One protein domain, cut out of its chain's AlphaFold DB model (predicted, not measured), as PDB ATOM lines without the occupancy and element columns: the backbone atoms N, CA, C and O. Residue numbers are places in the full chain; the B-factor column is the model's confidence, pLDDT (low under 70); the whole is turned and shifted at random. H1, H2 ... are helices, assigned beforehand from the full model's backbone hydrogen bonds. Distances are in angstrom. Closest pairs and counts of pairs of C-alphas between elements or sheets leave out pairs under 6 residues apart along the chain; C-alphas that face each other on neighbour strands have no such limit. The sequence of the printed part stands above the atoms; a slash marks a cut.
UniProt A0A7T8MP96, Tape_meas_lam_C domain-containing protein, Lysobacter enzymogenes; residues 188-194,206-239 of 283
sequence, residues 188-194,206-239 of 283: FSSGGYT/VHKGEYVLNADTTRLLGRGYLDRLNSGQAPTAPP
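AT A GLANCE: This is residues 188 to 194 and 206 to 239 of the 283 residues of the protein "Tape_meas_lam_C domain-containing protein" of Lysobacter enzymogenes (UniProt A0A7T8MP96). There is little regular structure here: two short helices, H2 and H1, make a corner at one end, and the rest is unnamed chain. Residues 188 to 194 and 206 to 210 form a loop region at the other end, and residues 231 to 239 fold back beside H2. The printed part has 41 residues, 15 of them in the named helices, in the order H1, H2; the class is all helix, with no named strand. It is only just compact, close to loose, with a radius of gyration of the C-alphas of 10.4 A and spans of 28 by 23 by 15 A.

IN THESE COORDINATES: H2, residues 223 to 230, is 10.4 A long and ends at C-alpha 230, (32.060, -11.017, -49.845). H1, residues 215 to 221, is 10.0 A long and begins at C-alpha 215, (29.879, -26.077, -42.956).

HOW THE PARTS SIT: A tight link, Gly 222, joins H1 to H2. The helices are close but not clearly touching; their closest C-alphas, of Thr 218 and Leu 226, are 7.8 A apart. Their lines are about perpendicular, at 82 degrees. Every O i to N i+4 pair is within hydrogen-bond range in H1, and 3 of 4 in H2.

THE WHOLE: The farthest C-alphas, of Lys 208 and Pro 239, are 28.7 A apart. Residues 195 to 205 are not printed; C-alphas 194 and 206 are 10.2 A apart across this cut. The pLDDT is under 70 at residues 188 to 194, 206 to 209 and 239.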
ATOM      1  N   PHE A 188      28.099 -19.001 -59.399       51.38
ATOM      2  CA  PHE A 188      28.151 -18.017 -58.312       51.38
ATOM      3  C   PHE A 188      29.088 -16.838 -58.639       51.38
ATOM      4  O   PHE A 188      30.043 -16.582 -57.923       51.38
ATOM      5  N   SER A 189      28.855 -16.103 -59.731       46.34
ATOM      6  CA  SER A 189      29.813 -15.145 -60.303       46.34
ATOM      7  C   SER A 189      29.958 -13.891 -59.451       46.34
ATOM      8  O   SER A 189      30.863 -13.095 -59.672       46.34
ATOM      9  N   SER A 190      29.044 -13.711 -58.497       48.38
ATOM     10  CA  SER A 190      29.058 -12.668 -57.478       48.38
ATOM     11  C   SER A 190      29.320 -13.230 -56.067       48.38
ATOM     12  O   SER A 190      29.241 -12.473 -55.101       48.38
ATOM     13  N   GLY A 191      29.606 -14.536 -55.927       58.03
ATOM     14  CA  GLY A 191      29.634 -15.248 -54.643       58.03
ATOM     15  C   GLY A 191      28.246 -15.406 -53.998       58.03
ATOM     16  O   GLY A 191      27.262 -14.828 -54.459       58.03
ATOM     17  N   GLY A 192      28.136 -16.214 -52.936       63.88
ATOM     18  CA  GLY A 192      26.880 -16.354 -52.187       63.88
ATOM     19  C   GLY A 192      26.751 -17.623 -51.346       63.88
ATOM     20  O   GLY A 192      27.633 -18.480 -51.325       63.88
ATOM     21  N   TYR A 193      25.630 -17.727 -50.632       65.88
ATOM     22  CA  TYR A 193      25.273 -18.890 -49.826       65.88
ATOM     23  C   TYR A 193      24.401 -19.861 -50.630       65.88
ATOM     24  O   TYR A 193      23.360 -19.475 -51.153       65.88
ATOM     25  N   THR A 194      24.811 -21.127 -50.693       61.66
ATOM     26  CA  THR A 194      24.212 -22.154 -51.565       61.66
ATOM     27  C   THR A 194      23.017 -22.892 -50.943       61.66
ATOM     28  O   THR A 194      22.532 -23.859 -51.520       61.66
ATOM     29  N   VAL A 206      31.331 -23.712 -58.338       65.31
ATOM     30  CA  VAL A 206      32.056 -22.465 -58.015       65.31
ATOM     31  C   VAL A 206      33.086 -22.115 -59.094       65.31
ATOM     32  O   VAL A 206      33.552 -22.995 -59.828       65.31
ATOM     33  N   HIS A 207      33.464 -20.840 -59.206       62.41
ATOM     34  CA  HIS A 207      34.452 -20.396 -60.197       62.41
ATOM     35  C   HIS A 207      35.896 -20.685 -59.761       62.41
ATOM     36  O   HIS A 207      36.214 -20.877 -58.587       62.41
ATOM     37  N   LYS A 208      36.821 -20.679 -60.732       60.81
ATOM     38  CA  LYS A 208      38.261 -20.787 -60.452       60.81
ATOM     39  C   LYS A 208      38.725 -19.556 -59.661       60.81
ATOM     40  O   LYS A 208      38.508 -18.435 -60.104       60.81
ATOM     41  N   GLY A 209      39.411 -19.780 -58.539       62.28
ATOM     42  CA  GLY A 209      39.901 -18.720 -57.645       62.28
ATOM     43  C   GLY A 209      39.006 -18.451 -56.432       62.28
ATOM     44  O   GLY A 209      39.435 -17.755 -55.516       62.28
ATOM     45  N   GLU A 210      37.808 -19.040 -56.382       70.31
ATOM     46  CA  GLU A 210      36.929 -19.006 -55.211       70.31
ATOM     47  C   GLU A 210      37.308 -20.124 -54.222       70.31
ATOM     48  O   GLU A 210      37.637 -21.243 -54.622       70.31
ATOM     49  N   TYR A 211      37.281 -19.826 -52.919       76.31
ATOM     50  CA  TYR A 211      37.617 -20.782 -51.860       76.31
ATOM     51  C   TYR A 211      36.362 -21.245 -51.116       76.31
ATOM     52  O   TYR A 211      35.589 -20.424 -50.622       76.31
ATOM     53  N   VAL A 212      36.181 -22.564 -50.997       78.31
ATOM     54  CA  VAL A 212      35.018 -23.166 -50.330       78.31
ATOM     55  C   VAL A 212      35.314 -23.409 -48.851       78.31
ATOM     56  O   VAL A 212      36.283 -24.081 -48.496       78.31
ATOM     57  N   LEU A 213      34.446 -22.892 -47.982       83.00
ATOM     58  CA  LEU A 213      34.499 -23.123 -46.540       83.00
ATOM     59  C   LEU A 213      33.622 -24.317 -46.144       83.00
ATOM     60  O   LEU A 213      32.495 -24.463 -46.612       83.00
ATOM     61  N   ASN A 214      34.119 -25.144 -45.222       84.81
ATOM     62  CA  ASN A 214      33.336 -26.230 -44.634       84.81
ATOM     63  C   ASN A 214      32.167 -25.685 -43.799       84.81
ATOM     64  O   ASN A 214      32.275 -24.622 -43.186       84.81
ATOM     65  N   ALA A 215      31.088 -26.466 -43.687       80.00
ATOM     66  CA  ALA A 215      29.879 -26.077 -42.956       80.00
ATOM     67  C   ALA A 215      30.147 -25.661 -41.495       80.00
ATOM     68  O   ALA A 215      29.565 -24.685 -41.023       80.00
ATOM     69  N   ASP A 216      31.050 -26.347 -40.789       82.00
ATOM     70  CA  ASP A 216      31.400 -26.006 -39.403       82.00
ATOM     71  C   ASP A 216      32.113 -24.654 -39.314       82.00
ATOM     72  O   ASP A 216      31.781 -23.829 -38.465       82.00
ATOM     73  N   THR A 217      33.035 -24.383 -40.240       81.31
ATOM     74  CA  THR A 217      33.731 -23.095 -40.342       81.31
ATOM     75  C   THR A 217      32.756 -21.969 -40.679       81.31
ATOM     76  O   THR A 217      32.804 -20.908 -40.062       81.31
ATOM     77  N   THR A 218      31.818 -22.211 -41.597       83.62
ATOM     78  CA  THR A 218      30.756 -21.261 -41.959       83.62
ATOM     79  C   THR A 218      29.831 -20.962 -40.777       83.62
ATOM     80  O   THR A 218      29.433 -19.815 -40.583       83.62
ATOM     81  N   ARG A 219      29.523 -21.962 -39.941       81.50
ATOM     82  CA  ARG A 219      28.741 -21.777 -38.705       81.50
ATOM     83  C   ARG A 219      29.511 -21.014 -37.630       81.50
ATOM     84  O   ARG A 219      28.929 -20.143 -36.995       81.50
ATOM     85  N   LEU A 220      30.797 -21.320 -37.450       82.31
ATOM     86  CA  LEU A 220      31.679 -20.659 -36.482       82.31
ATOM     87  C   LEU A 220      31.895 -19.179 -36.812       82.31
ATOM     88  O   LEU A 220      31.808 -18.333 -35.930       82.31
ATOM     89  N   LEU A 221      32.173 -18.874 -38.079       83.75
ATOM     90  CA  LEU A 221      32.365 -17.504 -38.549       83.75
ATOM     91  C   LEU A 221      31.033 -16.750 -38.667       83.75
ATOM     92  O   LEU A 221      30.982 -15.542 -38.449       83.75
ATOM     93  N   GLY A 222      29.954 -17.471 -38.972       83.44
ATOM     94  CA  GLY A 222      28.613 -16.932 -39.147       83.44
ATOM     95  C   GLY A 222      28.393 -16.337 -40.540       83.44
ATOM     96  O   GLY A 222      29.247 -15.633 -41.084       83.44
ATOM     97  N   ARG A 223      27.197 -16.570 -41.102       80.75
ATOM     98  CA  ARG A 223      26.819 -16.084 -42.445       80.75
ATOM     99  C   ARG A 223      27.000 -14.569 -42.582       80.75
ATOM    100  O   ARG A 223      27.685 -14.116 -43.486       80.75
ATOM    101  N   GLY A 224      26.536 -13.799 -41.596       81.88
ATOM    102  CA  GLY A 224      26.635 -12.339 -41.638       81.88
ATOM    103  C   GLY A 224      28.065 -11.778 -41.632       81.88
ATOM    104  O   GLY A 224      28.256 -10.652 -42.076       81.88
ATOM    105  N   TYR A 225      29.073 -12.506 -41.135       83.00
ATOM    106  CA  TYR A 225      30.480 -12.091 -41.249       83.00
ATOM    107  C   TYR A 225      31.032 -12.382 -42.648       83.00
ATOM    108  O   TYR A 225      31.691 -11.528 -43.238       83.00
ATOM    109  N   LEU A 226      30.713 -13.555 -43.200       84.62
ATOM    110  CA  LEU A 226      31.115 -13.944 -44.552       84.62
ATOM    111  C   LEU A 226      30.471 -13.056 -45.623       84.62
ATOM    112  O   LEU A 226      31.149 -12.670 -46.569       84.62
ATOM    113  N   ASP A 227      29.214 -12.647 -45.436       81.69
ATOM    114  CA  ASP A 227      28.531 -11.720 -46.347       81.69
ATOM    115  C   ASP A 227      29.228 -10.353 -46.391       81.69
ATOM    116  O   ASP A 227      29.389  -9.761 -47.459       81.69
ATOM    117  N   ARG A 228      29.728  -9.871 -45.244       82.19
ATOM    118  CA  ARG A 228      30.515  -8.630 -45.185       82.19
ATOM    119  C   ARG A 228      31.836  -8.763 -45.935       82.19
ATOM    120  O   ARG A 228      32.165  -7.865 -46.710       82.19
ATOM    121  N   LEU A 229      32.543  -9.883 -45.761       83.25
ATOM    122  CA  LEU A 229      33.770 -10.173 -46.510       83.25
ATOM    123  C   LEU A 229      33.514 -10.239 -48.019       83.25
ATOM    124  O   LEU A 229      34.244  -9.614 -48.784       83.25
ATOM    125  N   ASN A 230      32.449 -10.925 -48.438       79.69
ATOM    126  CA  ASN A 230      32.060 -11.017 -49.845       79.69
ATOM    127  C   ASN A 230      31.668  -9.650 -50.430       79.69
ATOM    128  O   ASN A 230      31.950  -9.379 -51.592       79.69
ATOM    129  N   SER A 231      31.075  -8.760 -49.627       79.50
ATOM    130  CA  SER A 231      30.727  -7.390 -50.038       79.50
ATOM    131  C   SER A 231      31.907  -6.403 -50.058       79.50
ATOM    132  O   SER A 231      31.714  -5.226 -50.361       79.50
ATOM    133  N   GLY A 232      33.124  -6.845 -49.714       78.00
ATOM    134  CA  GLY A 232      34.319  -5.994 -49.670       78.00
ATOM    135  C   GLY A 232      34.384  -5.046 -48.467       78.00
ATOM    136  O   GLY A 232      35.203  -4.127 -48.450       78.00
ATOM    137  N   GLN A 233      33.540  -5.245 -47.450       77.88
ATOM    138  CA  GLN A 233      33.619  -4.482 -46.206       77.88
ATOM    139  C   GLN A 233      34.817  -4.942 -45.367       77.88
ATOM    140  O   GLN A 233      35.181  -6.119 -45.360       77.88
ATOM    141  N   ALA A 234      35.429  -4.005 -44.634       74.81
ATOM    142  CA  ALA A 234      36.582  -4.303 -43.793       74.81
ATOM    143  C   ALA A 234      36.256  -5.433 -42.789       74.81
ATOM    144  O   ALA A 234      35.188  -5.394 -42.167       74.81
ATOM    145  N   PRO A 235      37.160  -6.414 -42.586       71.00
ATOM    146  CA  PRO A 235      36.941  -7.493 -41.631       71.00
ATOM    147  C   PRO A 235      36.820  -6.935 -40.206       71.00
ATOM    148  O   PRO A 235      37.806  -6.631 -39.541       71.00
ATOM    149  N   THR A 236      35.597  -6.788 -39.712       73.00
ATOM    150  CA  THR A 236      35.328  -6.596 -38.279       73.00
ATOM    151  C   THR A 236      35.457  -7.949 -37.595       73.00
ATOM    152  O   THR A 236      34.953  -8.908 -38.168       73.00
ATOM    153  N   ALA A 237      36.043  -8.043 -36.400       75.75
ATOM    154  CA  ALA A 237      36.237  -9.323 -35.709       75.75
ATOM    155  C   ALA A 237      35.006 -10.259 -35.818       75.75
ATOM    156  O   ALA A 237      33.873  -9.788 -35.645       75.75
ATOM    157  N   PRO A 238      35.201 -11.555 -36.139       74.25
ATOM    158  CA  PRO A 238      34.097 -12.499 -36.239       74.25
ATOM    159  C   PRO A 238      33.328 -12.546 -34.911       74.25
ATOM    160  O   PRO A 238      33.928 -12.328 -33.851       74.25
ATOM    161  N   PRO A 239      32.005 -12.794 -34.945       68.94
ATOM    162  CA  PRO A 239      31.211 -12.908 -33.730       68.94
ATOM    163  C   PRO A 239      31.860 -13.938 -32.803       68.94
ATOM    164  O   PRO A 239      32.195 -15.044 -33.230       68.94
TER     165      PRO A 239